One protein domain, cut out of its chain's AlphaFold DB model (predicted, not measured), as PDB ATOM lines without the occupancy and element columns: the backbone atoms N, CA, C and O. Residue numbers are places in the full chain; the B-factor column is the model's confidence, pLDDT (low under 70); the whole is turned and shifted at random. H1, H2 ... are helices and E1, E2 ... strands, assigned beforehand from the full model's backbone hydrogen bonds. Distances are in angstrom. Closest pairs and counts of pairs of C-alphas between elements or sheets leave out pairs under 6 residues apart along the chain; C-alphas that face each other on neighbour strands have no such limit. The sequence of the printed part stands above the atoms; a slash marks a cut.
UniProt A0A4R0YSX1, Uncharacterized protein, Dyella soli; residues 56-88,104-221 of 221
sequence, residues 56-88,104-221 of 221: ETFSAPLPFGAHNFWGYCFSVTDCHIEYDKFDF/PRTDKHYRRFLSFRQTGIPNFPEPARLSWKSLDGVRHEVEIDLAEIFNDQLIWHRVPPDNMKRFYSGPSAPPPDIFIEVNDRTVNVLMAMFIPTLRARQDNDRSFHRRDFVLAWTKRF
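AT A GLANCE: This is residues 56 to 88 and 104 to 221 of the 221 residues of an uncharacterized protein of Dyella soli (UniProt A0A4R0YSX1). Two sheets stand partly face to face as a sandwich: a twisted sheet of five strands, E3 E1 E6 E7 E8, and a smaller sheet, E2 E4 E5, with E2 and E4 over E1 and E6. Long links without named elements, residues 150 to 176 and 193 to 213, extend toward one end of the longest axis, where the short helix H1 also lies, while the E4 to E5 turn lies at the opposite end. The printed part has 151 residues, with elements in the order H1 E1 E2 E3 E4 E5 H2 E6 E7 E8; the larger sheet is mixed, the smaller antiparallel. The class is mostly strand, though under half of the residues are in named elements. The whole is compact, with a radius of gyration of the C-alphas of 16.2 A and spans of 48 by 33 by 24 A.

HOW THE PARTS SIT: H1, residues 56 to 59, is on neither sheet. E1, residues 66 to 74, has a tight link to E2, residues 76 to 83, in the other sheet; their closest C-alphas, of Gly 71 and Ile 81, are 6.2 A apart. E3, residues 117 to 122, is the antiparallel neighbour of E1, with N 67 and O 121 at 2.9 A. E4, residues 128 to 134, is antiparallel to E2, with N 80 and O 131 at 2.8 A, and forms a hairpin with E5, residues 139 to 144, with N 130 and O 142 at 2.9 A. H2, residues 146 to 149, only grazes the larger sheet. E6, residues 177 to 183, is parallel to E1 at 18 degrees, with N 72 and O 180 at 2.9 A; E4 and E6 are near each other. E6, E7, residues 186 to 192, and E8, residues 214 to 220, form a meander, each strand the antiparallel neighbour of the one before, with N 179 and O 190 at 2.8 A and N 189 and O 217 at 2.9 A. H1 and H2 are too short for an O i to N i+4 pair; of their single O i to N i+3 pairs, that in H1 is within hydrogen-bond range.

IN THESE COORDINATES: H1 begins at C-alpha 56, (179.620, 152.347, 168.028). E1 measures 26.4 A, E2 18.9 A, E4 18.6 A, E6 18.6 A and E7 19.2 A. E8 ends at C-alpha 220, (169.846, 141.961, 144.616).

THE WHOLE: The C-alphas farthest apart, of Asp 136 and Ser 169, are 49.5 A apart. Residues 89 to 103 are not printed, and C-alphas 88 and 104 are 17.1 A apart across the cut. The links H2 to E6 and E7 to E8 are long. Mean pLDDT of the printed part is 91.2; residues 105 to 116 are under 70.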
ATOM      1  N   GLU A  56     179.090 152.992 166.829       96.56
ATOM      2  CA  GLU A  56     179.620 152.347 168.028       96.56
ATOM      3  C   GLU A  56     180.905 151.562 167.747       96.56
ATOM      4  O   GLU A  56     181.766 151.504 168.624       96.56
ATOM      5  N   THR A  57     181.070 151.022 166.535       96.69
ATOM      6  CA  THR A  57     182.285 150.312 166.113       96.69
ATOM      7  C   THR A  57     183.515 151.206 166.174       96.69
ATOM      8  O   THR A  57     184.570 150.760 166.612       96.69
ATOM      9  N   PHE A  58     183.395 152.484 165.817       96.25
ATOM     10  CA  PHE A  58     184.514 153.426 165.922       96.25
ATOM     11  C   PHE A  58     184.691 153.987 167.331       96.25
ATOM     12  O   PHE A  58     185.801 154.329 167.733       96.25
ATOM     13  N   SER A  59     183.600 154.084 168.093       95.25
ATOM     14  CA  SER A  59     183.630 154.616 169.460       95.25
ATOM     15  C   SER A  59     184.213 153.615 170.468       95.25
ATOM     16  O   SER A  59     184.735 154.017 171.507       95.25
ATOM     17  N   ALA A  60     184.133 152.317 170.172       94.12
ATOM     18  CA  ALA A  60     184.746 151.233 170.934       94.12
ATOM     19  C   ALA A  60     185.351 150.188 169.972       94.12
ATOM     20  O   ALA A  60     184.779 149.115 169.800       94.12
ATOM     21  N   PRO A  61     186.497 150.489 169.333       95.00
ATOM     22  CA  PRO A  61     187.051 149.649 168.280       95.00
ATOM     23  C   PRO A  61     187.545 148.307 168.812       95.00
ATOM     24  O   PRO A  61     188.351 148.232 169.741       95.00
ATOM     25  N   LEU A  62     187.084 147.243 168.160       96.12
ATOM     26  CA  LEU A  62     187.444 145.859 168.439       96.12
ATOM     27  C   LEU A  62     188.184 145.287 167.218       96.12
ATOM     28  O   LEU A  62     187.525 144.786 166.310       96.12
ATOM     29  N   PRO A  63     189.523 145.372 167.151       96.44
ATOM     30  CA  PRO A  63     190.274 144.815 166.029       96.44
ATOM     31  C   PRO A  63     190.212 143.285 166.037       96.44
ATOM     32  O   PRO A  63     190.223 142.681 167.113       96.44
ATOM     33  N   PHE A  64     190.202 142.646 164.870       96.31
ATOM     34  CA  PHE A  64     190.323 141.190 164.748       96.31
ATOM     35  C   PHE A  64     191.344 140.805 163.673       96.31
ATOM     36  O   PHE A  64     191.409 141.435 162.630       96.31
ATOM     37  N   GLY A  65     192.138 139.760 163.923       95.25
ATOM     38  CA  GLY A  65     193.081 139.200 162.935       95.25
ATOM     39  C   GLY A  65     192.649 137.857 162.337       95.25
ATOM     40  O   GLY A  65     193.363 137.267 161.529       95.25
ATOM     41  N   ALA A  66     191.506 137.327 162.773       96.62
ATOM     42  CA  ALA A  66     190.924 136.089 162.270       96.62
ATOM     43  C   ALA A  66     189.404 136.114 162.445       96.62
ATOM     44  O   ALA A  66     188.907 136.807 163.332       96.62
ATOM     45  N   HIS A  67     188.677 135.329 161.654       97.69
ATOM     46  CA  HIS A  67     187.217 135.236 161.706       97.69
ATOM     47  C   HIS A  67     186.733 133.783 161.606       97.69
ATOM     48  O   HIS A  67     187.461 132.874 161.200       97.69
ATOM     49  N   ASN A  68     185.489 133.551 162.010       95.69
ATOM     50  CA  ASN A  68     184.753 132.344 161.657       95.69
ATOM     51  C   ASN A  68     183.881 132.641 160.439       95.69
ATOM     52  O   ASN A  68     183.417 133.769 160.278       95.69
ATOM     53  N   PHE A  69     183.602 131.624 159.634       95.19
ATOM     54  CA  PHE A  69     182.786 131.760 158.437       95.19
ATOM     55  C   PHE A  69     181.616 130.780 158.426       95.19
ATOM     56  O   PHE A  69     181.741 129.627 158.855       95.19
ATOM     57  N   TRP A  70     180.491 131.268 157.913       92.19
ATOM     58  CA  TRP A  70     179.227 130.559 157.794       92.19
ATOM     59  C   TRP A  70     178.574 130.877 156.443       92.19
ATOM     60  O   TRP A  70     178.458 132.046 156.071       92.19
ATOM     61  N   GLY A  71     178.088 129.848 155.748       91.25
ATOM     62  CA  GLY A  71     177.234 129.995 154.568       91.25
ATOM     63  C   GLY A  71     175.785 129.636 154.885       91.25
ATOM     64  O   GLY A  71     175.516 128.636 155.555       91.25
ATOM     65  N   TYR A  72     174.848 130.451 154.404       89.50
ATOM     66  CA  TYR A  72     173.418 130.178 154.476       89.50
ATOM     67  C   TYR A  72     172.770 130.309 153.107       89.50
ATOM     68  O   TYR A  72     173.009 131.270 152.382       89.50
ATOM     69  N   CYS A  73     171.892 129.364 152.793       89.62
ATOM     70  CA  CYS A  73     171.140 129.332 151.551       89.62
ATOM     71  C   CYS A  73     169.658 129.164 151.889       89.62
ATOM     72  O   CYS A  73     169.252 128.153 152.466       89.62
ATOM     73  N   PHE A  74     168.855 130.158 151.530       89.00
ATOM     74  CA  PHE A  74     167.415 130.201 151.735       89.00
ATOM     75  C   PHE A  74     166.708 130.460 150.419       89.00
ATOM     76  O   PHE A  74     167.206 131.197 149.577       89.00
ATOM     77  N   SER A  75     165.510 129.908 150.259       90.50
ATOM     78  CA  SER A  75     164.661 130.178 149.099       90.50
ATOM     79  C   SER A  75     165.420 129.957 147.777       90.50
ATOM     80  O   SER A  75     165.301 130.738 146.846       90.50
ATOM     81  N   VAL A  76     166.264 128.926 147.708       89.88
ATOM     82  CA  VAL A  76     167.065 128.576 146.529       89.88
ATOM     83  C   VAL A  76     166.994 127.081 146.284       89.88
ATOM     84  O   VAL A  76     166.913 126.291 147.220       89.88
ATOM     85  N   THR A  77     167.027 126.697 145.013       88.69
ATOM     86  CA  THR A  77     166.940 125.289 144.590       88.69
ATOM     87  C   THR A  77     168.307 124.644 144.389       88.69
ATOM     88  O   THR A  77     168.396 123.432 144.226       88.69
ATOM     89  N   ASP A  78     169.374 125.440 144.384       90.00
ATOM     90  CA  ASP A  78     170.771 125.021 144.276       90.00
ATOM     91  C   ASP A  78     171.644 126.152 144.823       90.00
ATOM     92  O   ASP A  78     171.290 127.314 144.614       90.00
ATOM     93  N   CYS A  79     172.717 125.853 145.554       91.62
ATOM     94  CA  CYS A  79     173.522 126.886 146.207       91.62
ATOM     95  C   CYS A  79     174.891 126.348 146.616       91.62
ATOM     96  O   CYS A  79     174.956 125.415 147.414       91.62
ATOM     97  N   HIS A  80     175.940 126.996 146.123       93.81
ATOM     98  CA  HIS A  80     177.338 126.796 146.478       93.81
ATOM     99  C   HIS A  80     177.906 128.119 146.986       93.81
ATOM    100  O   HIS A  80     177.699 129.172 146.373       93.81
ATOM    101  N   ILE A  81     178.609 128.061 148.112       95.06
ATOM    102  CA  ILE A  81     179.272 129.211 148.731       95.06
ATOM    103  C   ILE A  81     180.694 128.763 149.038       95.06
ATOM    104  O   ILE A  81     180.960 128.209 150.100       95.06
ATOM    105  N   GLU A  82     181.607 128.974 148.099       95.81
ATOM    106  CA  GLU A  82     183.000 128.575 148.250       95.81
ATOM    107  C   GLU A  82     183.811 129.668 148.938       95.81
ATOM    108  O   GLU A  82     183.877 130.801 148.462       95.81
ATOM    109  N   TYR A  83     184.481 129.318 150.030       96.50
ATOM    110  CA  TYR A  83     185.392 130.210 150.734       96.50
ATOM    111  C   TYR A  83     186.439 129.414 151.517       96.50
ATOM    112  O   TYR A  83     186.155 128.333 152.026       96.50
ATOM    113  N   ASP A  84     187.678 129.905 151.581       95.44
ATOM    114  CA  ASP A  84     188.800 129.198 152.228       95.44
ATOM    115  C   ASP A  84     188.947 127.721 151.785       95.44
ATOM    116  O   ASP A  84     189.314 126.845 152.563       95.44
ATOM    117  N   LYS A  85     188.653 127.433 150.505       93.06
ATOM    118  CA  LYS A  85     188.672 126.085 149.886       93.06
ATOM    119  C   LYS A  85     187.591 125.113 150.387       93.06
ATOM    120  O   LYS A  85     187.655 123.928 150.060       93.06
ATOM    121  N   PHE A  86     186.605 125.594 151.137       91.81
ATOM    122  CA  PHE A  86     185.431 124.827 151.551       91.81
ATOM    123  C   PHE A  86     184.181 125.353 150.854       91.81
ATOM    124  O   PHE A  86     184.071 126.550 150.607       91.81
ATOM    125  N   ASP A  87     183.232 124.463 150.578       91.88
ATOM    126  CA  ASP A  87     181.893 124.835 150.126       91.88
ATOM    127  C   ASP A  87     180.916 124.787 151.310       91.88
ATOM    128  O   ASP A  87     180.782 123.767 151.991       91.88
ATOM    129  N   PHE A  88     180.261 125.917 151.564       89.00
ATOM    130  CA  PHE A  88     179.281 126.137 152.627       89.00
ATOM    131  C   PHE A  88     177.837 126.167 152.103       89.00
ATOM    132  O   PHE A  88     176.929 126.591 152.824       89.00
ATOM    133  N   PRO A 104     164.792 133.261 156.676       75.56
ATOM    134  CA  PRO A 104     164.779 133.406 158.118       75.56
ATOM    135  C   PRO A 104     163.729 134.440 158.530       75.56
ATOM    136  O   PRO A 104     163.665 135.542 157.997       75.56
ATOM    137  N   ARG A 105     162.890 134.092 159.512       66.44
ATOM    138  CA  ARG A 105     161.854 135.011 160.023       66.44
ATOM    139  C   ARG A 105     162.378 135.924 161.133       66.44
ATOM    140  O   ARG A 105     161.743 136.923 161.446       66.44
ATOM    141  N   THR A 106     163.485 135.541 161.775       68.38
ATOM    142  CA  THR A 106     164.146 136.271 162.872       68.38
ATOM    143  C   THR A 106     165.632 135.912 162.924       68.38
ATOM    144  O   THR A 106     165.992 134.812 162.517       68.38
ATOM    145  N   ASP A 107     166.476 136.729 163.557       66.38
ATOM    146  CA  ASP A 107     167.903 136.419 163.794       66.38
ATOM    147  C   ASP A 107     168.136 135.093 164.542       66.38
ATOM    148  O   ASP A 107     169.183 134.452 164.428       66.38
ATOM    149  N   LYS A 108     167.143 134.632 165.322       63.59
ATOM    150  CA  LYS A 108     167.199 133.324 165.992       63.59
ATOM    151  C   LYS A 108     167.201 132.160 164.996       63.59
ATOM    152  O   LYS A 108     167.623 131.071 165.379       63.59
ATOM    153  N   HIS A 109     166.764 132.370 163.752       64.31
ATOM    154  CA  HIS A 109     166.774 131.349 162.705       64.31
ATOM    155  C   HIS A 109     168.199 130.920 162.346       64.31
ATOM    156  O   HIS A 109     168.447 129.720 162.322       64.31
ATOM    157  N   TYR A 110     169.152 131.850 162.205       66.44
ATOM    158  CA  TYR A 110     170.554 131.515 161.905       66.44
ATOM    159  C   TYR A 110     171.164 130.538 162.921       66.44
ATOM    160  O   TYR A 110     171.931 129.650 162.572       66.44
ATOM    161  N   ARG A 111     170.757 130.631 164.195       58.38
ATOM    162  CA  ARG A 111     171.241 129.742 165.268       58.38
ATOM    163  C   ARG A 111     170.689 128.316 165.207       58.38
ATOM    164  O   ARG A 111     171.200 127.461 165.923       58.38
ATOM    165  N   ARG A 112     169.614 128.077 164.450       56.12
ATOM    166  CA  ARG A 112     168.936 126.775 164.365       56.12
ATOM    167  C   ARG A 112     169.396 125.951 163.161       56.12
ATOM    168  O   ARG A 112     169.107 124.760 163.118       56.12
ATOM    169  N   PHE A 113     170.104 126.564 162.214       59.12
ATOM    170  CA  PHE A 113     170.593 125.883 161.024       59.12
ATOM    171  C   PHE A 113     171.952 125.232 161.279       59.12
ATOM    172  O   PHE A 113     172.890 125.868 161.757       59.12
ATOM    173  N   LEU A 114     172.033 123.942 160.953       51.41
ATOM    174  CA  LEU A 114     173.261 123.152 160.926       51.41
ATOM    175  C   LEU A 114     174.025 123.454 159.628       51.41
ATOM    176  O   LEU A 114     174.217 122.573 158.799       51.41
ATOM    177  N   SER A 115     174.405 124.709 159.408       58.66
ATOM    178  CA  SER A 115     175.372 125.033 158.358       58.66
ATOM    179  C   SER A 115     176.768 124.655 158.849       58.66
ATOM    180  O   SER A 115     177.096 124.867 160.023       58.66
ATOM    181  N   PHE A 116     177.595 124.114 157.954       64.94
ATOM    182  CA  PHE A 116     179.020 123.939 158.215       64.94
ATOM    183  C   PHE A 116     179.624 125.293 158.630       64.94
ATOM    184  O   PHE A 116     179.257 126.339 158.095       64.94
ATOM    185  N   ARG A 117     180.502 125.280 159.635       79.88
ATOM    186  CA  ARG A 117     181.261 126.455 160.072       79.88
ATOM    187  C   ARG A 117     182.732 126.121 159.985       79.88
ATOM    188  O   ARG A 117     183.153 125.115 160.551       79.88
ATOM    189  N   GLN A 118     183.499 127.057 159.446       86.00
ATOM    190  CA  GLN A 118     184.946 127.082 159.594       86.00
ATOM    191  C   GLN A 118     185.334 128.136 160.635       86.00
ATOM    192  O   GLN A 118     184.760 129.224 160.680       86.00
ATOM    193  N   THR A 119     186.270 127.802 161.521       91.25
ATOM    194  CA  THR A 119     186.675 128.673 162.635       91.25
ATOM    195  C   THR A 119     188.128 129.091 162.528       91.25
ATOM    196  O   THR A 119     188.972 128.252 162.221       91.25
ATOM    197  N   GLY A 120     188.429 130.337 162.898       93.44
ATOM    198  CA  GLY A 120     189.807 130.816 163.027       93.44
ATOM    199  C   GLY A 120     190.541 130.992 161.697       93.44
ATOM    200  O   GLY A 120     191.746 130.760 161.641       93.44
ATOM    201  N   ILE A 121     189.829 131.401 160.645       96.19
ATOM    202  CA  ILE A 121     190.412 131.755 159.348       96.19
ATOM    203  C   ILE A 121     191.230 133.043 159.533       96.19
ATOM    204  O   ILE A 121     190.652 134.056 159.942       96.19
ATOM    205  N   PRO A 122     192.553 133.038 159.292       95.25
ATOM    206  CA  PRO A 122     193.392 134.222 159.467       95.25
ATOM    207  C   PRO A 122     193.147 135.251 158.355       95.25
ATOM    208  O   PRO A 122     193.071 134.882 157.185       95.25
ATOM    209  N   ASN A 123     193.100 136.539 158.715       93.31
ATOM    210  CA  ASN A 123     192.828 137.658 157.800       93.31
ATOM    211  C   ASN A 123     191.626 137.358 156.883       93.31
ATOM    212  O   ASN A 123     190.554 137.028 157.385       93.31
ATOM    213  N   PHE A 124     191.830 137.441 155.565       96.75
ATOM    214  CA  PHE A 124     190.894 137.056 154.518       96.75
ATOM    215  C   PHE A 124     191.668 136.296 153.426       96.75
ATOM    216  O   PHE A 124     192.664 136.819 152.921       96.75
ATOM    217  N   PRO A 125     191.276 135.054 153.095       96.31
ATOM    218  CA  PRO A 125     191.674 134.364 151.872       96.31
ATOM    219  C   PRO A 125     191.131 135.057 150.611       96.31
ATOM    220  O   PRO A 125     190.550 136.138 150.680       96.31
ATOM    221  N   GLU A 126     191.293 134.399 149.462       97.19
ATOM    222  CA  GLU A 126     190.688 134.820 148.191       97.19
ATOM    223  C   GLU A 126     189.165 135.048 148.311       97.19
ATOM    224  O   GLU A 126     188.521 134.396 149.147       97.19
ATOM    225  N   PRO A 127     188.578 135.917 147.458       98.38
ATOM    226  CA  PRO A 127     187.149 136.216 147.460       98.38
ATOM    227  C   PRO A 127     186.263 134.971 147.512       98.38
ATOM    228  O   PRO A 127     186.540 133.945 146.880       98.38
ATOM    229  N   ALA A 128     185.160 135.077 148.252       97.94
ATOM    230  CA  ALA A 128     184.153 134.031 148.286       97.94
ATOM    231  C   ALA A 128     183.454 133.952 146.925       97.94
ATOM    232  O   ALA A 128     183.006 134.975 146.404       97.94
ATOM    233  N   ARG A 129     183.330 132.748 146.364       98.38
ATOM    234  CA  ARG A 129     182.635 132.513 145.093       98.38
ATOM    235  C   ARG A 129     181.291 131.870 145.352       98.38
ATOM    236  O   ARG A 129     181.203 130.815 145.975       98.38
ATOM    237  N   LEU A 130     180.241 132.512 144.869       97.62
ATOM    238  CA  LEU A 130     178.875 132.052 145.034       97.62
ATOM    239  C   LEU A 130     178.313 131.654 143.678       97.62
ATOM    240  O   LEU A 130     178.436 132.405 142.711       97.62
ATOM    241  N   SER A 131     177.618 130.523 143.640       97.06
ATOM    242  CA  SER A 131     176.740 130.160 142.528       97.06
ATOM    243  C   SER A 131     175.450 129.562 143.072       97.06
ATOM    244  O   SER A 131     175.468 128.763 144.007       97.06
ATOM    245  N   TRP A 132     174.302 129.985 142.550       95.50
ATOM    246  CA  TRP A 132     173.016 129.497 143.046       95.50
ATOM    247  C   TRP A 132     171.915 129.586 141.997       95.50
ATOM    248  O   TRP A 132     172.058 130.219 140.948       95.50
ATOM    249  N   LYS A 133     170.789 128.937 142.297       94.75
ATOM    250  CA  LYS A 133     169.577 128.960 141.481       94.75
ATOM    251  C   LYS A 133     168.393 129.469 142.304       94.75
ATOM    252  O   LYS A 133     167.985 128.810 143.266       94.75
ATOM    253  N   SER A 134     167.840 130.623 141.927       94.75
ATOM    254  CA  SER A 134     166.655 131.228 142.566       94.75
ATOM    255  C   SER A 134     165.400 130.363 142.389       94.75
ATOM    256  O   SER A 134     165.403 129.395 141.618       94.75
ATOM    257  N   LEU A 135     164.311 130.676 143.105       91.75
ATOM    258  CA  LEU A 135     163.071 129.877 143.046       91.75
ATOM    259  C   LEU A 135     162.418 129.878 141.661       91.75
ATOM    260  O   LEU A 135     161.785 128.899 141.273       91.75
ATOM    261  N   ASP A 136     162.589 130.958 140.903       94.44
ATOM    262  CA  ASP A 136     162.143 131.061 139.509       94.44
ATOM    263  C   ASP A 136     163.028 130.277 138.522       94.44
ATOM    264  O   ASP A 136     162.764 130.239 137.321       94.44
ATOM    265  N   GLY A 137     164.079 129.631 139.027       93.31
ATOM    266  CA  GLY A 137     164.970 128.768 138.278       93.31
ATOM    267  C   GLY A 137     166.115 129.478 137.555       93.31
ATOM    268  O   GLY A 137     166.867 128.807 136.844       93.31
ATOM    269  N   VAL A 138     166.284 130.790 137.732       97.44
ATOM    270  CA  VAL A 138     167.411 131.539 137.155       97.44
ATOM    271  C   VAL A 138     168.704 131.234 137.917       97.44
ATOM    272  O   VAL A 138     168.700 131.132 139.142       97.44
ATOM    273  N   ARG A 139     169.814 131.060 137.186       97.44
ATOM    274  CA  ARG A 139     171.152 130.879 137.767       97.44
ATOM    275  C   ARG A 139     171.864 132.213 137.934       97.44
ATOM    276  O   ARG A 139     171.803 133.052 137.038       97.44
ATOM    277  N   HIS A 140     172.573 132.350 139.046       98.19
ATOM    278  CA  HIS A 140     173.328 133.541 139.418       98.19
ATOM    279  C   HIS A 140     174.714 133.153 139.912       98.19
ATOM    280  O   HIS A 140     174.897 132.072 140.475       98.19
ATOM    281  N   GLU A 141     175.662 134.067 139.731       98.19
ATOM    282  CA  GLU A 141     177.032 133.949 140.221       98.19
ATOM    283  C   GLU A 141     177.509 135.313 140.730       98.19
ATOM    284  O   GLU A 141     177.145 136.358 140.178       98.19
ATOM    285  N   VAL A 142     178.310 135.318 141.797       98.25
ATOM    286  CA  VAL A 142     178.988 136.525 142.286       98.25
ATOM    287  C   VAL A 142     180.250 136.168 143.066       98.25
ATOM    288  O   VAL A 142     180.286 135.158 143.766       98.25
ATOM    289  N   GLU A 143     181.263 137.026 142.973       98.31
ATOM    290  CA  GLU A 143     182.424 137.007 143.862       98.31
ATOM    291  C   GLU A 143     182.302 138.123 144.901       98.31
ATOM    292  O   GLU A 143     181.900 139.241 144.578       98.31
ATOM    293  N   ILE A 144     182.625 137.809 146.154       98.12
ATOM    294  CA  ILE A 144     182.548 138.740 147.281       98.12
ATOM    295  C   ILE A 144     183.909 138.796 147.963       98.12
ATOM    296  O   ILE A 144     184.348 137.820 148.577       98.12
ATOM    297  N   ASP A 145     184.554 139.957 147.890       97.75
ATOM    298  CA  ASP A 145     185.804 140.217 148.592       97.75
ATOM    299  C   ASP A 145     185.523 140.706 150.024       97.75
ATOM    300  O   ASP A 145     185.155 141.857 150.276       97.75
ATOM    301  N   LEU A 146     185.693 139.806 150.995       98.12
ATOM    302  CA  LEU A 146     185.529 140.139 152.411       98.12
ATOM    303  C   LEU A 146     186.630 141.076 152.927       98.12
ATOM    304  O   LEU A 146     186.377 141.816 153.880       98.12
ATOM    305  N   ALA A 147     187.813 141.077 152.304       97.06
ATOM    306  CA  ALA A 147     188.894 141.996 152.640       97.06
ATOM    307  C   ALA A 147     188.556 143.430 152.220       97.06
ATOM    308  O   ALA A 147     188.938 144.372 152.913       97.06
ATOM    309  N   GLU A 148     187.803 143.603 151.132       96.50
ATOM    310  CA  GLU A 148     187.293 144.911 150.718       96.50
ATOM    311  C   GLU A 148     186.184 145.407 151.660       96.50
ATOM    312  O   GLU A 148     186.226 146.551 152.128       96.50
ATOM    313  N   ILE A 149     185.221 144.540 151.999       97.56
ATOM    314  CA  ILE A 149     184.097 144.888 152.886       97.56
ATOM    315  C   ILE A 149     184.604 145.277 154.281       97.56
ATOM    316  O   ILE A 149     184.248 146.344 154.795       97.56
ATOM    317  N   PHE A 150     185.469 144.445 154.867       97.31
ATOM    318  CA  PHE A 150     186.010 144.598 156.221       97.31
ATOM    319  C   PHE A 150     187.476 145.049 156.210       97.31
ATOM    320  O   PHE A 150     188.301 144.559 156.984       97.31
ATOM    321  N   ASN A 151     187.805 146.004 155.336       95.31
ATOM    322  CA  ASN A 151     189.164 146.535 155.186       95.31
ATOM    323  C   ASN A 151     189.728 147.189 156.463       95.31
ATOM    324  O   ASN A 151     190.945 147.276 156.632       95.31
ATOM    325  N   ASP A 152     188.851 147.611 157.374       95.12
ATOM    326  CA  ASP A 152     189.195 148.190 158.670       95.12
ATOM    327  C   ASP A 152     189.581 147.130 159.715       95.12
ATOM    328  O   ASP A 152     190.159 147.476 160.746       95.12
ATOM    329  N   GLN A 153     189.286 145.849 159.450       96.69
ATOM    330  CA  GLN A 153     189.457 144.728 160.376       96.69
ATOM    331  C   GLN A 153     188.876 145.012 161.771       96.69
ATOM    332  O   GLN A 153     189.421 144.590 162.797       96.69
ATOM    333  N   LEU A 154     187.750 145.731 161.820       97.38
ATOM    334  CA  LEU A 154     187.016 146.011 163.049       97.38
ATOM    335  C   LEU A 154     185.775 145.129 163.155       97.38
ATOM    336  O   LEU A 154     185.062 144.894 162.183       97.38
ATOM    337  N   ILE A 155     185.463 144.672 164.365       97.50
ATOM    338  CA  ILE A 155     184.202 143.982 164.620       97.50
ATOM    339  C   ILE A 155     183.061 145.005 164.580       97.50
ATOM    340  O   ILE A 155     182.948 145.872 165.451       97.50
ATOM    341  N   TRP A 156     182.178 144.877 163.593       97.56
ATOM    342  CA  TRP A 156     181.005 145.733 163.452       97.56
ATOM    343  C   TRP A 156     179.947 145.373 164.503       97.56
ATOM    344  O   TRP A 156     179.526 144.220 164.615       97.56
ATOM    345  N   HIS A 157     179.506 146.346 165.304       95.88
ATOM    346  CA  HIS A 157     178.576 146.116 166.411       95.88
ATOM    347  C   HIS A 157     177.797 147.367 166.805       95.88
ATOM    348  O   HIS A 157     178.227 148.483 166.560       95.88
ATOM    349  N   ARG A 158     176.697 147.183 167.543       95.62
ATOM    350  CA  ARG A 158     175.840 148.277 168.041       95.62
ATOM    351  C   ARG A 158     175.835 148.399 169.569       95.62
ATOM    352  O   ARG A 158     174.848 148.836 170.156       95.62
ATOM    353  N   VAL A 159     176.880 147.911 170.245       95.19
ATOM    354  CA  VAL A 159     176.987 147.998 171.711       95.19
ATOM    355  C   VAL A 159     177.571 149.356 172.103       95.19
ATOM    356  O   VAL A 159     178.717 149.623 171.747       95.19
ATOM    357  N   PRO A 160     176.838 150.189 172.865       95.12
ATOM    358  CA  PRO A 160     177.364 151.461 173.341       95.12
ATOM    359  C   PRO A 160     178.619 151.269 174.209       95.12
ATOM    360  O   PRO A 160     178.628 150.354 175.044       95.12
ATOM    361  N   PRO A 161     179.651 152.127 174.074       94.25
ATOM    362  CA  PRO A 161     180.891 152.002 174.844       94.25
ATOM    363  C   PRO A 161     180.672 151.968 176.364       94.25
ATOM    364  O   PRO A 161     181.286 151.163 177.059       94.25
ATOM    365  N   ASP A 162     179.741 152.775 176.884       95.31
ATOM    366  CA  ASP A 162     179.404 152.849 178.316       95.31
ATOM    367  C   ASP A 162     178.701 151.587 178.852       95.31
ATOM    368  O   ASP A 162     178.525 151.436 180.061       95.31
ATOM    369  N   ASN A 163     178.270 150.693 177.961       95.31
ATOM    370  CA  ASN A 163     177.621 149.433 178.288       95.31
ATOM    371  C   ASN A 163     178.482 148.214 177.919       95.31
ATOM    372  O   ASN A 163     178.077 147.081 178.186       95.31
ATOM    373  N   MET A 164     179.654 148.407 177.313       94.56
ATOM    374  CA  MET A 164     180.546 147.321 176.923       94.56
ATOM    375  C   MET A 164     181.446 146.922 178.095       94.56
ATOM    376  O   MET A 164     182.136 147.750 178.688       94.56
ATOM    377  N   LYS A 165     181.478 145.631 178.443       93.75
ATOM    378  CA  LYS A 165     182.487 145.121 179.384       93.75
ATOM    379  C   LYS A 165     183.836 145.037 178.683       93.75
ATOM    380  O   LYS A 165     183.908 144.632 177.531       93.75
ATOM    381  N   ARG A 166     184.926 145.290 179.404       88.94
ATOM    382  CA  ARG A 166     186.267 144.960 178.909       88.94
ATOM    383  C   ARG A 166     186.458 143.442 178.943       88.94
ATOM    384  O   ARG A 166     186.635 142.873 180.015       88.94
ATOM    385  N   PHE A 167     186.380 142.794 177.782       88.56
ATOM    386  CA  PHE A 167     186.389 141.329 177.667       88.56
ATOM    387  C   PHE A 167     187.612 140.759 176.939       88.56
ATOM    388  O   PHE A 167     187.791 139.546 176.895       88.56
ATOM    389  N   TYR A 168     188.461 141.623 176.390       86.94
ATOM    390  CA  TYR A 168     189.725 141.247 175.775       86.94
ATOM    391  C   TYR A 168     190.809 142.254 176.174       86.94
ATOM    392  O   TYR A 168     190.533 143.383 176.592       86.94
ATOM    393  N   SER A 169     192.058 141.821 176.073       79.69
ATOM    394  CA  SER A 169     193.233 142.663 176.255       79.69
ATOM    395  C   SER A 169     194.318 142.161 175.317       79.69
ATOM    396  O   SER A 169     194.759 141.024 175.459       79.69
ATOM    397  N   GLY A 170     194.729 142.986 174.361       81.94
ATOM    398  CA  GLY A 170     195.718 142.607 173.361       81.94
ATOM    399  C   GLY A 170     195.444 143.259 172.008       81.94
ATOM    400  O   GLY A 170     194.515 144.061 171.898       81.94
ATOM    401  N   PRO A 171     196.247 142.918 170.989       84.50
ATOM    402  CA  PRO A 171     196.140 143.514 169.661       84.50
ATOM    403  C   PRO A 171     194.912 143.037 168.872       84.50
ATOM    404  O   PRO A 171     194.548 143.679 167.896       84.50
ATOM    405  N   SER A 172     194.272 141.935 169.283       88.44
ATOM    406  CA  SER A 172     193.101 141.358 168.614       88.44
ATOM    407  C   SER A 172     192.070 140.896 169.640       88.44
ATOM    408  O   SER A 172     192.407 140.246 170.633       88.44
ATOM    409  N   ALA A 173     190.806 141.201 169.374       92.88
ATOM    410  CA  ALA A 173     189.655 140.568 169.995       92.88
ATOM    411  C   ALA A 173     189.501 139.117 169.483       92.88
ATOM    412  O   ALA A 173     190.132 138.741 168.484       92.88
ATOM    413  N   PRO A 174     188.691 138.277 170.159       93.50
ATOM    414  CA  PRO A 174     188.330 136.964 169.643       93.50
ATOM    415  C   PRO A 174     187.637 137.060 168.271       93.50
ATOM    416  O   PRO A 174     186.956 138.056 168.018       93.50
ATOM    417  N   PRO A 175     187.762 136.027 167.417       95.31
ATOM    418  CA  PRO A 175     187.220 136.048 166.061       95.31
ATOM    419  C   PRO A 175     185.708 136.331 166.017       95.31
ATOM    420  O   PRO A 175     184.955 135.615 166.693       95.31
ATOM    421  N   PRO A 176     185.240 137.317 165.225       96.44
ATOM    422  CA  PRO A 176     183.821 137.458 164.934       96.44
ATOM    423  C   PRO A 176     183.346 136.318 164.029       96.44
ATOM    424  O   PRO A 176     184.137 135.620 163.391       96.44
ATOM    425  N   ASP A 177     182.032 136.149 163.945       95.44
ATOM    426  CA  ASP A 177     181.403 135.340 162.913       95.44
ATOM    427  C   ASP A 177     181.047 136.233 161.715       95.44
ATOM    428  O   ASP A 177     180.355 137.240 161.880       95.44
ATOM    429  N   ILE A 178     181.497 135.847 160.522       96.38
ATOM    430  CA  ILE A 178     181.077 136.419 159.242       96.38
ATOM    431  C   ILE A 178     180.154 135.416 158.556       96.38
ATOM    432  O   ILE A 178     180.411 134.210 158.546       96.38
ATOM    433  N   PHE A 179     179.064 135.926 158.000       94.44
ATOM    434  CA  PHE A 179     178.030 135.143 157.345       94.44
ATOM    435  C   PHE A 179     177.852 135.643 155.923       94.44
ATOM    436  O   PHE A 179     177.702 136.847 155.716       94.44
ATOM    437  N   ILE A 180     177.793 134.719 154.973       95.44
ATOM    438  CA  ILE A 180     177.244 134.980 153.648       95.44
ATOM    439  C   ILE A 180     175.895 134.274 153.567       95.44
ATOM    440  O   ILE A 180     175.805 133.057 153.717       95.44
ATOM    441  N   GLU A 181     174.842 135.056 153.358       93.69
ATOM    442  CA  GLU A 181     173.491 134.563 153.134       93.69
ATOM    443  C   GLU A 181     173.103 134.775 151.672       93.69
ATOM    444  O   GLU A 181     173.112 135.901 151.182       93.69
ATOM    445  N   VAL A 182     172.676 133.702 151.015       94.38
ATOM    446  CA  VAL A 182     171.923 133.738 149.764       94.38
ATOM    447  C   VAL A 182     170.452 133.503 150.096       94.38
ATOM    448  O   VAL A 182     170.106 132.489 150.697       94.38
ATOM    449  N   ASN A 183     169.576 134.424 149.705       93.06
ATOM    450  CA  ASN A 183     168.133 134.321 149.889       93.06
ATOM    451  C   ASN A 183     167.398 134.687 148.595       93.06
ATOM    452  O   ASN A 183     167.208 135.869 148.291       93.06
ATOM    453  N   ASP A 184     166.993 133.664 147.841       94.44
ATOM    454  CA  ASP A 184     166.422 133.782 146.493       94.44
ATOM    455  C   ASP A 184     167.309 134.625 145.559       94.44
ATOM    456  O   ASP A 184     168.309 134.139 145.039       94.44
ATOM    457  N   ARG A 185     166.972 135.899 145.355       96.88
ATOM    458  CA  ARG A 185     167.704 136.845 144.500       96.88
ATOM    459  C   ARG A 185     168.557 137.846 145.273       96.88
ATOM    460  O   ARG A 185     169.090 138.772 144.676       96.88
ATOM    461  N   THR A 186     168.653 137.718 146.592       97.12
ATOM    462  CA  THR A 186     169.411 138.646 147.442       97.12
ATOM    463  C   THR A 186     170.596 137.933 148.060       97.12
ATOM    464  O   THR A 186     170.450 136.821 148.559       97.12
ATOM    465  N   VAL A 187     171.752 138.586 148.062       97.62
ATOM    466  CA  VAL A 187     172.931 138.135 148.796       97.62
ATOM    467  C   VAL A 187     173.276 139.169 149.858       97.62
ATOM    468  O   VAL A 187     173.321 140.363 149.566       97.62
ATOM    469  N   ASN A 188     173.507 138.706 151.084       97.31
ATOM    470  CA  ASN A 188     173.851 139.524 152.240       97.31
ATOM    471  C   ASN A 188     175.174 139.048 152.848       97.31
ATOM    472  O   ASN A 188     175.372 137.849 153.040       97.31
ATOM    473  N   VAL A 189     176.035 139.989 153.232       97.81
ATOM    474  CA  VAL A 189     177.176 139.724 154.118       97.81
ATOM    475  C   VAL A 189     176.872 140.330 155.474       97.81
ATOM    476  O   VAL A 189     176.593 141.527 155.579       97.81
ATOM    477  N   LEU A 190     176.910 139.509 156.517       95.94
ATOM    478  CA  LEU A 190     176.635 139.929 157.885       95.94
ATOM    479  C   LEU A 190     177.834 139.624 158.779       95.94
ATOM    480  O   LEU A 190     178.548 138.647 158.569       95.94
ATOM    481  N   MET A 191     178.000 140.416 159.831       96.25
ATOM    482  CA  MET A 191     178.922 140.129 160.923       96.25
ATOM    483  C   MET A 191     178.154 140.020 162.238       96.25
ATOM    484  O   MET A 191     177.200 140.761 162.476       96.25
ATOM    485  N   ALA A 192     178.575 139.112 163.116       94.50
ATOM    486  CA  ALA A 192     178.117 139.083 164.496       94.50
ATOM    487  C   ALA A 192     179.255 138.708 165.443       94.50
ATOM    488  O   ALA A 192     180.109 137.881 165.136       94.50
ATOM    489  N   MET A 193     179.219 139.261 166.651       93.62
ATOM    490  CA  MET A 193     180.144 138.901 167.720       93.62
ATOM    491  C   MET A 193     179.416 138.848 169.055       93.62
ATOM    492  O   MET A 193     178.504 139.630 169.315       93.62
ATOM    493  N   PHE A 194     179.828 137.919 169.913       92.69
ATOM    494  CA  PHE A 194     179.404 137.901 171.303       92.69
ATOM    495  C   PHE A 194     180.131 139.009 172.072       92.69
ATOM    496  O   PHE A 194     181.311 138.879 172.390       92.69
ATOM    497  N   ILE A 195     179.420 140.088 172.392       94.75
ATOM    498  CA  ILE A 195     179.957 141.223 173.147       94.75
ATOM    499  C   ILE A 195     179.305 141.245 174.531       94.75
ATOM    500  O   ILE A 195     178.100 141.500 174.635       94.75
ATOM    501  N   PRO A 196     180.060 140.978 175.611       95.38
ATOM    502  CA  PRO A 196     179.534 141.052 176.966       95.38
ATOM    503  C   PRO A 196     179.150 142.489 177.345       95.38
ATOM    504  O   PRO A 196     179.911 143.432 177.125       95.38
ATOM    505  N   THR A 197     177.985 142.652 177.972       96.25
ATOM    506  CA  THR A 197     177.442 143.957 178.375       96.25
ATOM    507  C   THR A 197     177.382 144.120 179.891       96.25
ATOM    508  O   THR A 197     177.310 143.143 180.647       96.25
ATOM    509  N   LEU A 198     177.430 145.372 180.352       95.50
ATOM    510  CA  LEU A 198     177.272 145.746 181.760       95.50
ATOM    511  C   LEU A 198     175.813 145.619 182.208       95.50
ATOM    512  O   LEU A 198     175.545 145.109 183.293       95.50
ATOM    513  N   ARG A 199     174.878 146.031 181.350       94.12
ATOM    514  CA  ARG A 199     173.431 145.982 181.579       94.12
ATOM    515  C   ARG A 199     172.810 144.804 180.825       94.12
ATOM    516  O   ARG A 199     173.291 144.428 179.750       94.12
ATOM    517  N   ALA A 200     171.749 144.231 181.388       91.25
ATOM    518  CA  ALA A 200     170.975 143.184 180.730       91.25
ATOM    519  C   ALA A 200     170.215 143.728 179.509       91.25
ATOM    520  O   ALA A 200     169.981 144.933 179.389       91.25
ATOM    521  N   ARG A 201     169.824 142.837 178.595       85.44
ATOM    522  CA  ARG A 201     168.994 143.207 177.445       85.44
ATOM    523  C   ARG A 201     167.576 143.580 177.879       85.44
ATOM    524  O   ARG A 201     167.023 142.980 178.793       85.44
ATOM    525  N   GLN A 202     166.951 144.506 177.151       83.50
ATOM    526  CA  GLN A 202     165.566 144.913 177.410       83.50
ATOM    527  C   GLN A 202     164.556 143.783 177.143       83.50
ATOM    528  O   GLN A 202     163.560 143.670 177.847       83.50
ATOM    529  N   ASP A 203     164.823 142.933 176.150       83.00
ATOM    530  CA  ASP A 203     163.983 141.787 175.782       83.00
ATOM    531  C   ASP A 203     164.321 140.501 176.559       83.00
ATOM    532  O   ASP A 203     163.636 139.489 176.406       83.00
ATOM    533  N   ASN A 204     165.392 140.512 177.361       83.50
ATOM    534  CA  ASN A 204     165.821 139.384 178.185       83.50
ATOM    535  C   ASN A 204     166.732 139.863 179.329       83.50
ATOM    536  O   ASN A 204     167.949 139.993 179.162       83.50
ATOM    537  N   ASP A 205     166.136 140.052 180.503       86.12
ATOM    538  CA  ASP A 205     166.775 140.551 181.727       86.12
ATOM    539  C   ASP A 205     167.878 139.633 182.295       86.12
ATOM    540  O   ASP A 205     168.676 140.056 183.131       86.12
ATOM    541  N   ARG A 206     167.984 138.391 181.810       85.88
ATOM    542  CA  ARG A 206     169.042 137.435 182.187       85.88
ATOM    543  C   ARG A 206     170.224 137.419 181.217       85.88
ATOM    544  O   ARG A 206     171.201 136.709 181.448       85.88
ATOM    545  N   SER A 207     170.157 138.165 180.114       87.44
ATOM    546  CA  SER A 207     171.193 138.177 179.079       87.44
ATOM    547  C   SER A 207     172.100 139.402 179.214       87.44
ATOM    548  O   SER A 207     171.698 140.520 178.907       87.44
ATOM    549  N   PHE A 208     173.350 139.176 179.634       93.31
ATOM    550  CA  PHE A 208     174.402 140.199 179.774       93.31
ATOM    551  C   PHE A 208     175.388 140.193 178.601       93.31
ATOM    552  O   PHE A 208     176.606 140.265 178.780       93.31
ATOM    553  N   HIS A 209     174.861 140.025 177.395       91.88
ATOM    554  CA  HIS A 209     175.628 140.109 176.165       91.88
ATOM    555  C   HIS A 209     174.735 140.543 175.007       91.88
ATOM    556  O   HIS A 209     173.512 140.383 175.036       91.88
ATOM    557  N   ARG A 210     175.368 141.029 173.945       91.31
ATOM    558  CA  ARG A 210     174.755 141.240 172.636       91.31
ATOM    559  C   ARG A 210     175.457 140.364 171.608       91.31
ATOM    560  O   ARG A 210     176.640 140.074 171.739       91.31
ATOM    561  N   ARG A 211     174.688 139.909 170.622       90.31
ATOM    562  CA  ARG A 211     175.172 139.213 169.424       90.31
ATOM    563  C   ARG A 211     174.221 139.564 168.297       90.31
ATOM    564  O   ARG A 211     173.393 138.753 167.895       90.31
ATOM    565  N   ASP A 212     174.267 140.832 167.921       89.56
ATOM    566  CA  ASP A 212     173.447 141.355 166.840       89.56
ATOM    567  C   ASP A 212     174.107 141.005 165.513       89.56
ATOM    568  O   ASP A 212     175.333 141.041 165.411       89.56
ATOM    569  N   PHE A 213     173.291 140.722 164.505       91.75
ATOM    570  CA  PHE A 213     173.766 140.664 163.135       91.75
ATOM    571  C   PHE A 213     173.828 142.092 162.578       91.75
ATOM    572  O   PHE A 213     172.863 142.867 162.648       91.75
ATOM    573  N   VAL A 214     174.991 142.473 162.071       95.38
ATOM    574  CA  VAL A 214     175.221 143.750 161.401       95.38
ATOM    575  C   VAL A 214     175.394 143.463 159.918       95.38
ATOM    576  O   VAL A 214     176.308 142.740 159.537       95.38
ATOM    577  N   LEU A 215     174.484 143.990 159.098       96.25
ATOM    578  CA  LEU A 215     174.563 143.892 157.645       96.25
ATOM    579  C   LEU A 215     175.698 144.793 157.161       96.25
ATOM    580  O   LEU A 215     175.692 145.985 157.463       96.25
ATOM    581  N   ALA A 216     176.653 144.210 156.448       97.94
ATOM    582  CA  ALA A 216     177.829 144.904 155.937       97.94
ATOM    583  C   ALA A 216     177.778 145.114 154.425       97.94
ATOM    584  O   ALA A 216     178.349 146.071 153.909       97.94
ATOM    585  N   TRP A 217     177.070 144.238 153.719       98.38
ATOM    586  CA  TRP A 217     176.942 144.297 152.273       98.38
ATOM    587  C   TRP A 217     175.637 143.643 151.835       98.38
ATOM    588  O   TRP A 217     175.235 142.631 152.418       98.38
ATOM    589  N   THR A 218     174.969 144.201 150.826       98.12
ATOM    590  CA  THR A 218     173.757 143.600 150.261       98.12
ATOM    591  C   THR A 218     173.582 143.920 148.783       98.12
ATOM    592  O   THR A 218     173.717 145.069 148.358       98.12
ATOM    593  N   LYS A 219     173.228 142.906 147.992       98.06
ATOM    594  CA  LYS A 219     172.933 143.054 146.564       98.06
ATOM    595  C   LYS A 219     171.769 142.172 146.155       98.06
ATOM    596  O   LYS A 219     171.657 141.028 146.590       98.06
ATOM    597  N   ARG A 220     170.936 142.697 145.257       97.19
ATOM    598  CA  ARG A 220     169.846 141.961 144.616       97.19
ATOM    599  C   ARG A 220     170.130 141.740 143.126       97.19
ATOM    600  O   ARG A 220     170.658 142.642 142.479       97.19
ATOM    601  N   PHE A 221     169.755 140.566 142.619       95.19
ATOM    602  CA  PHE A 221     169.984 140.072 141.256       95.19
ATOM    603  C   PHE A 221     168.682 139.850 140.471       95.19
ATOM    604  O   PHE A 221     167.637 139.482 141.062       95.19
TER     605      PHE A 221